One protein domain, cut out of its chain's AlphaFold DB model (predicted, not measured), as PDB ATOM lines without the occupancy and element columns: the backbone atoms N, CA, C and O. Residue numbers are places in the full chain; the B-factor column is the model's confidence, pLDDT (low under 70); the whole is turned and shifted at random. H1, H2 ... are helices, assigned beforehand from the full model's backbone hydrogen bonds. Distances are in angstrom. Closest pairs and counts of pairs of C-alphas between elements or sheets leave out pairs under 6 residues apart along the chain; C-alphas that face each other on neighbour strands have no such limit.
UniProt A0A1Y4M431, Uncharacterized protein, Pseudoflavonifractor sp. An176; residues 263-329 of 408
ATOM      1  N   ALA A 263     -33.800  -2.180  38.247       71.88
ATOM      2  CA  ALA A 263     -33.854  -2.084  36.797       71.88
ATOM      3  C   ALA A 263     -34.318  -3.408  36.168       71.88
ATOM      4  O   ALA A 263     -35.149  -3.439  35.256       71.88
ATOM      5  N   LEU A 264     -33.810  -4.531  36.681       75.06
ATOM      6  CA  LEU A 264     -34.175  -5.870  36.225       75.06
ATOM      7  C   LEU A 264     -35.578  -6.269  36.706       75.06
ATOM      8  O   LEU A 264     -36.312  -6.927  35.958       75.06
ATOM      9  N   LEU A 265     -35.997  -5.818  37.892       71.88
ATOM     10  CA  LEU A 265     -37.385  -5.936  38.355       71.88
ATOM     11  C   LEU A 265     -38.354  -5.134  37.479       71.88
ATOM     12  O   LEU A 265     -39.385  -5.670  37.062       71.88
ATOM     13  N   ALA A 266     -38.030  -3.880  37.163       74.88
ATOM     14  CA  ALA A 266     -38.818  -3.042  36.266       74.88
ATOM     15  C   ALA A 266     -38.895  -3.657  34.860       74.88
ATOM     16  O   ALA A 266     -39.987  -3.776  34.310       74.88
ATOM     17  N   CYS A 267     -37.788  -4.192  34.332       76.94
ATOM     18  CA  CYS A 267     -37.771  -4.946  33.075       76.94
ATOM     19  C   CYS A 267     -38.732  -6.147  33.092       76.94
ATOM     20  O   CYS A 267     -39.494  -6.358  32.144       76.94
ATOM     21  N   LYS A 268     -38.760  -6.917  34.189       70.88
ATOM     22  CA  LYS A 268     -39.710  -8.028  34.357       70.88
ATOM     23  C   LYS A 268     -41.161  -7.533  34.368       70.88
ATOM     24  O   LYS A 268     -41.987  -8.111  33.664       70.88
ATOM     25  N   ARG A 269     -41.464  -6.456  35.105       77.69
ATOM     26  CA  ARG A 269     -42.805  -5.837  35.144       77.69
ATOM     27  C   ARG A 269     -43.247  -5.368  33.756       77.69
ATOM     28  O   ARG A 269     -44.370  -5.663  33.354       77.69
ATOM     29  N   LEU A 270     -42.368  -4.694  33.013       79.56
ATOM     30  CA  LEU A 270     -42.629  -4.239  31.644       79.56
ATOM     31  C   LEU A 270     -42.903  -5.411  30.698       79.56
ATOM     32  O   LEU A 270     -43.863  -5.368  29.933       79.56
ATOM     33  N   ARG A 271     -42.135  -6.502  30.808       77.38
ATOM     34  CA  ARG A 271     -42.366  -7.719  30.018       77.38
ATOM     35  C   ARG A 271     -43.727  -8.337  30.296       77.38
ATOM     36  O   ARG A 271     -44.440  -8.680  29.357       77.38
ATOM     37  N   ASP A 272     -44.098  -8.463  31.566       73.12
ATOM     38  CA  ASP A 272     -45.379  -9.053  31.948       73.12
ATOM     39  C   ASP A 272     -46.554  -8.162  31.471       73.12
ATOM     40  O   ASP A 272     -47.560  -8.680  30.978       73.12
ATOM     41  N   ARG A 273     -46.404  -6.823  31.501       79.44
ATOM     42  CA  ARG A 273     -47.369  -5.867  30.913       79.44
ATOM     43  C   ARG A 273     -47.463  -5.997  29.390       79.44
ATOM     44  O   ARG A 273     -48.571  -6.082  28.861       79.44
ATOM     45  N   MET A 274     -46.333  -6.049  28.685       77.19
ATOM     46  CA  MET A 274     -46.280  -6.204  27.224       77.19
ATOM     47  C   MET A 274     -46.904  -7.522  26.764       77.19
ATOM     48  O   MET A 274     -47.703  -7.534  25.828       77.19
ATOM     49  N   TYR A 275     -46.624  -8.617  27.470       69.25
ATOM     50  CA  TYR A 275     -47.243  -9.911  27.203       69.25
ATOM     51  C   TYR A 275     -48.760  -9.875  27.436       69.25
ATOM     52  O   TYR A 275     -49.528 -10.366  26.611       69.25
ATOM     53  N   ALA A 276     -49.217  -9.242  28.522       78.38
ATOM     54  CA  ALA A 276     -50.643  -9.091  28.801       78.38
ATOM     55  C   ALA A 276     -51.368  -8.236  27.744       78.38
ATOM     56  O   ALA A 276     -52.499  -8.563  27.383       78.38
ATOM     57  N   ARG A 277     -50.737  -7.171  27.226       84.12
ATOM     58  CA  ARG A 277     -51.272  -6.372  26.106       84.12
ATOM     59  C   ARG A 277     -51.417  -7.212  24.848       84.12
ATOM     60  O   ARG A 277     -52.507  -7.249  24.279       84.12
ATOM     61  N   MET A 278     -50.362  -7.941  24.485       83.50
ATOM     62  CA  MET A 278     -50.379  -8.825  23.324       83.50
ATOM     63  C   MET A 278     -51.469  -9.885  23.437       83.50
ATOM     64  O   MET A 278     -52.264 -10.075  22.516       83.50
ATOM     65  N   LEU A 279     -51.585 -10.517  24.604       76.88
ATOM     66  CA  LEU A 279     -52.618 -11.513  24.848       76.88
ATOM     67  C   LEU A 279     -54.022 -10.906  24.726       76.88
ATOM     68  O   LEU A 279     -54.862 -11.470  24.037       76.88
ATOM     69  N   ARG A 280     -54.279  -9.739  25.335       83.88
ATOM     70  CA  ARG A 280     -55.582  -9.051  25.250       83.88
ATOM     71  C   ARG A 280     -55.943  -8.678  23.813       83.88
ATOM     72  O   ARG A 280     -57.084  -8.883  23.415       83.88
ATOM     73  N   TYR A 281     -54.989  -8.161  23.042       82.69
ATOM     74  CA  TYR A 281     -55.219  -7.746  21.660       82.69
ATOM     75  C   TYR A 281     -55.461  -8.941  20.724       82.69
ATOM     76  O   TYR A 281     -56.376  -8.924  19.898       82.69
ATOM     77  N   THR A 282     -54.683 -10.015  20.883       77.69
ATOM     78  CA  THR A 282     -54.770 -11.210  20.029       77.69
ATOM     79  C   THR A 282     -56.050 -12.015  20.257       77.69
ATOM     80  O   THR A 282     -56.639 -12.488  19.283       77.69
ATOM     81  N   ILE A 283     -56.524 -12.126  21.505       80.62
ATOM     82  CA  ILE A 283     -57.758 -12.863  21.839       80.62
ATOM     83  C   ILE A 283     -59.038 -12.030  21.678       80.62
ATOM     84  O   ILE A 283     -60.132 -12.595  21.671       80.62
ATOM     85  N   ALA A 284     -58.936 -10.701  21.567       80.81
ATOM     86  CA  ALA A 284     -60.097  -9.836  21.382       80.81
ATOM     87  C   ALA A 284     -60.713 -10.002  19.983       80.81
ATOM     88  O   ALA A 284     -60.008 -10.013  18.965       80.81
ATOM     89  N   LEU A 285     -62.049 -10.072  19.945       78.69
ATOM     90  CA  LEU A 285     -62.835 -10.005  18.709       78.69
ATOM     91  C   LEU A 285     -62.575  -8.675  17.981       78.69
ATOM     92  O   LEU A 285     -62.359  -7.667  18.658       78.69
ATOM     93  N   PRO A 286     -62.618  -8.636  16.634       76.81
ATOM     94  CA  PRO A 286     -62.275  -7.444  15.857       76.81
ATOM     95  C   PRO A 286     -63.013  -6.166  16.276       76.81
ATOM     96  O   PRO A 286     -62.404  -5.100  16.276       76.81
ATOM     97  N   GLU A 287     -64.284  -6.260  16.686       77.38
ATOM     98  CA  GLU A 287     -65.056  -5.094  17.140       77.38
ATOM     99  C   GLU A 287     -64.544  -4.512  18.470       77.38
ATOM    100  O   GLU A 287     -64.639  -3.310  18.692       77.38
ATOM    101  N   ASN A 288     -63.934  -5.339  19.324       76.38
ATOM    102  CA  ASN A 288     -63.461  -4.964  20.662       76.38
ATOM    103  C   ASN A 288     -61.997  -4.492  20.678       76.38
ATOM    104  O   ASN A 288     -61.443  -4.226  21.743       76.38
ATOM    105  N   ARG A 289     -61.338  -4.426  19.513       76.94
ATOM    106  CA  ARG A 289     -59.926  -4.017  19.404       76.94
ATOM    107  C   ARG A 289     -59.726  -2.508  19.353       76.94
ATOM    108  O   ARG A 289     -58.605  -2.065  19.571       76.94
ATOM    109  N   GLN A 290     -60.774  -1.736  19.061       74.00
ATOM    110  CA  GLN A 290     -60.678  -0.280  18.887       74.00
ATOM    111  C   GLN A 290     -60.203   0.438  20.161       74.00
ATOM    112  O   GLN A 290     -59.484   1.425  20.056       74.00
ATOM    113  N   ASP A 291     -60.521  -0.111  21.337       76.25
ATOM    114  CA  ASP A 291     -60.151   0.455  22.642       76.25
ATOM    115  C   ASP A 291     -58.877  -0.172  23.251       76.25
ATOM    116  O   ASP A 291     -58.518   0.118  24.394       76.25
ATOM    117  N   LEU A 292     -58.185  -1.060  22.523       80.56
ATOM    118  CA  LEU A 292     -56.983  -1.749  23.004       80.56
ATOM    119  C   LEU A 292     -55.713  -1.164  22.383       80.56
ATOM    120  O   LEU A 292     -55.671  -0.820  21.204       80.56
ATOM    121  N   ILE A 293     -54.631  -1.142  23.166       79.12
ATOM    122  CA  ILE A 293     -53.292  -0.871  22.632       79.12
ATOM    123  C   ILE A 293     -52.935  -2.014  21.678       79.12
ATOM    124  O   ILE A 293     -52.921  -3.178  22.085       79.12
ATOM    125  N   CYS A 294     -52.662  -1.667  20.419       79.12
ATOM    126  CA  CYS A 294     -52.210  -2.613  19.408       79.12
ATOM    127  C   CYS A 294     -50.818  -3.117  19.786       79.12
ATOM    128  O   CYS A 294     -49.845  -2.373  19.723       79.12
ATOM    129  N   VAL A 295     -50.769  -4.360  20.254       80.56
ATOM    130  CA  VAL A 295     -49.541  -5.134  20.390       80.56
ATOM    131  C   VAL A 295     -49.859  -6.495  19.804       80.56
ATOM    132  O   VAL A 295     -50.545  -7.302  20.429       80.56
ATOM    133  N   ASP A 296     -49.436  -6.743  18.576       80.06
ATOM    134  CA  ASP A 296     -49.549  -8.071  17.988       80.06
ATOM    135  C   ASP A 296     -48.359  -8.970  18.377       80.06
ATOM    136  O   ASP A 296     -47.489  -8.611  19.178       80.06
ATOM    137  N   TYR A 297     -48.344 -10.198  17.855       72.75
ATOM    138  CA  TYR A 297     -47.265 -11.140  18.143       72.75
ATOM    139  C   TYR A 297     -45.906 -10.646  17.625       72.75
ATOM    140  O   TYR A 297     -44.897 -10.845  18.295       72.75
ATOM    141  N   MET A 298     -45.877  -9.983  16.466       78.38
ATOM    142  CA  MET A 298     -44.648  -9.482  15.848       78.38
ATOM    143  C   MET A 298     -44.090  -8.286  16.624       78.38
ATOM    144  O   MET A 298     -42.883  -8.197  16.837       78.38
ATOM    145  N   GLU A 299     -44.963  -7.392  17.088       76.69
ATOM    146  CA  GLU A 299     -44.602  -6.243  17.920       76.69
ATOM    147  C   GLU A 299     -44.090  -6.685  19.298       76.69
ATOM    148  O   GLU A 299     -43.091  -6.154  19.788       76.69
ATOM    149  N   TYR A 300     -44.715  -7.700  19.907       75.56
ATOM    150  CA  TYR A 300     -44.224  -8.293  21.152       75.56
ATOM    151  C   TYR A 300     -42.874  -8.997  20.973       75.56
ATOM    152  O   TYR A 300     -41.994  -8.833  21.818       75.56
ATOM    153  N   ASP A 301     -42.690  -9.763  19.895       69.31
ATOM    154  CA  ASP A 301     -41.442 -10.486  19.624       69.31
ATOM    155  C   ASP A 301     -40.274  -9.516  19.386       69.31
ATOM    156  O   ASP A 301     -39.221  -9.634  20.018       69.31
ATOM    157  N   ALA A 302     -40.498  -8.470  18.584       79.75
ATOM    158  CA  ALA A 302     -39.522  -7.408  18.353       79.75
ATOM    159  C   ALA A 302     -39.150  -6.668  19.650       79.75
ATOM    160  O   ALA A 302     -37.968  -6.427  19.920       79.75
ATOM    161  N   TRP A 303     -40.142  -6.341  20.485       87.31
ATOM    162  CA  TRP A 303     -39.897  -5.732  21.790       87.31
ATOM    163  C   TRP A 303     -39.138  -6.680  22.735       87.31
ATOM    164  O   TRP A 303     -38.189  -6.259  23.396       87.31
ATOM    165  N   SER A 304     -39.511  -7.962  22.774       66.75
ATOM    166  CA  SER A 304     -38.888  -8.984  23.624       66.75
ATOM    167  C   SER A 304     -37.417  -9.200  23.262       66.75
ATOM    168  O   SER A 304     -36.575  -9.303  24.156       66.75
ATOM    169  N   GLU A 305     -37.084  -9.225  21.970       72.06
ATOM    170  CA  GLU A 305     -35.697  -9.347  21.519       72.06
ATOM    171  C   GLU A 305     -34.876  -8.090  21.843       72.06
ATOM    172  O   GLU A 305     -33.761  -8.204  22.357       72.06
ATOM    173  N   ASN A 306     -35.440  -6.890  21.665       83.50
ATOM    174  CA  ASN A 306     -34.793  -5.648  22.103       83.50
ATOM    175  C   ASN A 306     -34.556  -5.635  23.624       83.50
ATOM    176  O   ASN A 306     -33.455  -5.326  24.078       83.50
ATOM    177  N   ALA A 307     -35.545  -6.043  24.426       77.62
ATOM    178  CA  ALA A 307     -35.411  -6.141  25.877       77.62
ATOM    179  C   ALA A 307     -34.350  -7.171  26.298       77.62
ATOM    180  O   ALA A 307     -33.607  -6.945  27.257       77.62
ATOM    181  N   ARG A 308     -34.229  -8.286  25.565       78.81
ATOM    182  CA  ARG A 308     -33.182  -9.294  25.780       78.81
ATOM    183  C   ARG A 308     -31.789  -8.723  25.507       78.81
ATOM    184  O   ARG A 308     -30.892  -8.939  26.321       78.81
ATOM    185  N   LEU A 309     -31.611  -7.999  24.400       81.25
ATOM    186  CA  LEU A 309     -30.341  -7.368  24.023       81.25
ATOM    187  C   LEU A 309     -29.957  -6.235  24.981       81.25
ATOM    188  O   LEU A 309     -28.845  -6.235  25.502       81.25
ATOM    189  N   ALA A 310     -30.891  -5.338  25.304       82.69
ATOM    190  CA  ALA A 310     -30.675  -4.259  26.267       82.69
ATOM    191  C   ALA A 310     -30.302  -4.803  27.655       82.69
ATOM    192  O   ALA A 310     -29.412  -4.273  28.314       82.69
ATOM    193  N   ARG A 311     -30.919  -5.914  28.080       78.06
ATOM    194  CA  ARG A 311     -30.551  -6.599  29.325       78.06
ATOM    195  C   ARG A 311     -29.126  -7.153  29.281       78.06
ATOM    196  O   ARG A 311     -28.447  -7.116  30.300       78.06
ATOM    197  N   MET A 312     -28.684  -7.698  28.146       72.31
ATOM    198  CA  MET A 312     -27.303  -8.172  27.997       72.31
ATOM    199  C   MET A 312     -26.305  -7.016  28.090       72.31
ATOM    200  O   MET A 312     -25.343  -7.131  28.837       72.31
ATOM    201  N   GLU A 313     -26.557  -5.908  27.392       79.19
ATOM    202  CA  GLU A 313     -25.694  -4.717  27.419       79.19
ATOM    203  C   GLU A 313     -25.640  -4.071  28.812       79.19
ATOM    204  O   GLU A 313     -24.580  -3.636  29.256       79.19
ATOM    205  N   TYR A 314     -26.765  -4.047  29.530       79.50
ATOM    206  CA  TYR A 314     -26.831  -3.567  30.908       79.50
ATOM    207  C   TYR A 314     -26.033  -4.451  31.875       79.50
ATOM    208  O   TYR A 314     -25.227  -3.950  32.652       79.50
ATOM    209  N   LEU A 315     -26.191  -5.778  31.786       71.12
ATOM    210  CA  LEU A 315     -25.435  -6.727  32.614       71.12
ATOM    211  C   LEU A 315     -23.929  -6.736  32.304       71.12
ATOM    212  O   LEU A 315     -23.136  -7.091  33.171       71.12
ATOM    213  N   ASP A 316     -23.543  -6.359  31.085       74.50
ATOM    214  CA  ASP A 316     -22.148  -6.175  30.665       74.50
ATOM    215  C   ASP A 316     -21.573  -4.807  31.094       74.50
ATOM    216  O   ASP A 316     -20.401  -4.520  30.873       74.50
ATOM    217  N   GLY A 317     -22.391  -3.945  31.713       73.88
ATOM    218  CA  GLY A 317     -22.001  -2.599  32.144       73.88
ATOM    219  C   GLY A 317     -21.871  -1.585  31.002       73.88
ATOM    220  O   GLY A 317     -21.354  -0.490  31.216       73.88
ATOM    221  N   THR A 318     -22.329  -1.932  29.795       84.50
ATOM    222  CA  THR A 318     -22.322  -1.049  28.616       84.50
ATOM    223  C   THR A 318     -23.439  -0.003  28.682       84.50
ATOM    224  O   THR A 318     -23.275   1.097  28.159       84.50
ATOM    225  N   LEU A 319     -24.563  -0.329  29.327       82.25
ATOM    226  CA  LEU A 319     -25.639   0.621  29.612       82.25
ATOM    227  C   LEU A 319     -25.669   0.965  31.097       82.25
ATOM    228  O   LEU A 319     -25.528   0.088  31.949       82.25
ATOM    229  N   THR A 320     -25.948   2.226  31.403       81.31
ATOM    230  CA  THR A 320     -26.381   2.627  32.745       81.31
ATOM    231  C   THR A 320     -27.799   2.115  33.033       81.31
ATOM    232  O   THR A 320     -28.565   1.796  32.120       81.31
ATOM    233  N   ARG A 321     -28.180   2.053  34.316       74.12
ATOM    234  CA  ARG A 321     -29.532   1.652  34.757       74.12
ATOM    235  C   ARG A 321     -30.629   2.478  34.077       74.12
ATOM    236  O   ARG A 321     -31.621   1.917  33.618       74.12
ATOM    237  N   GLU A 322     -30.434   3.789  33.973       83.00
ATOM    238  CA  GLU A 322     -31.384   4.703  33.334       83.00
ATOM    239  C   GLU A 322     -31.497   4.452  31.821       83.00
ATOM    240  O   GLU A 322     -32.601   4.340  31.284       83.00
ATOM    241  N   GLU A 323     -30.364   4.309  31.126       86.50
ATOM    242  CA  GLU A 323     -30.340   4.016  29.686       86.50
ATOM    243  C   GLU A 323     -30.984   2.668  29.371       86.50
ATOM    244  O   GLU A 323     -31.727   2.546  28.395       86.50
ATOM    245  N   PHE A 324     -30.744   1.665  30.216       87.38
ATOM    246  CA  PHE A 324     -31.383   0.364  30.113       87.38
ATOM    247  C   PHE A 324     -32.908   0.473  30.222       87.38
ATOM    248  O   PHE A 324     -33.606  -0.031  29.340       87.38
ATOM    249  N   LEU A 325     -33.428   1.163  31.245       86.56
ATOM    250  CA  LEU A 325     -34.871   1.323  31.443       86.56
ATOM    251  C   LEU A 325     -35.534   2.114  30.312       86.56
ATOM    252  O   LEU A 325     -36.549   1.667  29.777       86.56
ATOM    253  N   ARG A 326     -34.923   3.217  29.865       88.50
ATOM    254  CA  ARG A 326     -35.413   3.995  28.713       88.50
ATOM    255  C   ARG A 326     -35.448   3.174  27.422       88.50
ATOM    256  O   ARG A 326     -36.331   3.369  26.592       88.50
ATOM    257  N   LYS A 327     -34.498   2.254  27.235       88.69
ATOM    258  CA  LYS A 327     -34.402   1.420  26.026       88.69
ATOM    259  C   LYS A 327     -35.488   0.340  25.952       88.69
ATOM    260  O   LYS A 327     -35.832  -0.089  24.849       88.69
ATOM    261  N   ILE A 328     -36.017  -0.102  27.094       87.81
ATOM    262  CA  ILE A 328     -37.039  -1.158  27.166       87.81
ATOM    263  C   ILE A 328     -38.453  -0.625  27.425       87.81
ATOM    264  O   ILE A 328     -39.418  -1.293  27.055       87.81
ATOM    265  N   ASP A 329     -38.605   0.557  28.022       87.56
ATOM    266  CA  ASP A 329     -39.910   1.161  28.295       87.56
ATOM    267  C   ASP A 329     -40.490   1.898  27.076       87.56
ATOM    268  O   ASP A 329     -40.722   3.104  27.074       87.56
TER     269      ASP A 329
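Overview. This is residues 263 to 329 of the 408 residues of an uncharacterized protein of Pseudoflavonifractor sp. An176 (UniProt A0A1Y4M431). Two long helices, H1 and H3, run side by side in opposite ways, and the short helix H4 folds back along both of them at the end where H1 begins and H3 ends. Near the other end of H1, the very short H2 and the links on its two sides turn the backbone round towards H3. The whole is a loose rod spanning 45 by 17 by 13 A, with a radius of gyration of the C-alphas of 13.7 A. The printed part has 67 residues with four named helices, H1 to H4 in order, and no named strand; its class is all helix.

Arrangement. H1, residues 263 to 283, touches H3, residues 297 to 315, at a shallow tilt of 6 degrees, opposite ways; their closest C-alphas, of Met 278 and Tyr 297, are 6.5 A apart. With residues 263 to 270 alone, H1 touches H4, residues 321 to 328, at a shallow tilt of 11 degrees, the same way; the closest C-alphas, of Ala 263 and Arg 321, are 6.1 A apart. H3 and H4 form a helical hairpin and touch at a shallow tilt of 17 degrees, with the closest C-alphas, of Ala 307 and Ile 328, 5.4 A apart. H2, residues 286 to 289, is close to H1 but not clearly touching, with the closest C-alphas, of Tyr 281 and Arg 289, 6.4 A apart; it is apart from H3 and H4. In H1, H3 and H4 every O i to N i+4 pair is within hydrogen-bond range; H2 is too short for such a pair.

Along the chain. H1 runs 30.2 A from C-alpha 263 at (-33.854, -2.084, 36.797). H3 runs 26.6 A from C-alpha 297 at (-47.265, -11.140, 18.143). H4 ends at C-alpha 328, at (-37.039, -1.158, 27.166).

Size, cuts and confidence. The two C-alphas farthest apart, of Glu 287 and Gly 317, are 45.7 A apart. The printed part has no cut and no long link. Mean pLDDT of the printed part is 78.6; residues 275, 301 and 304 are under 70.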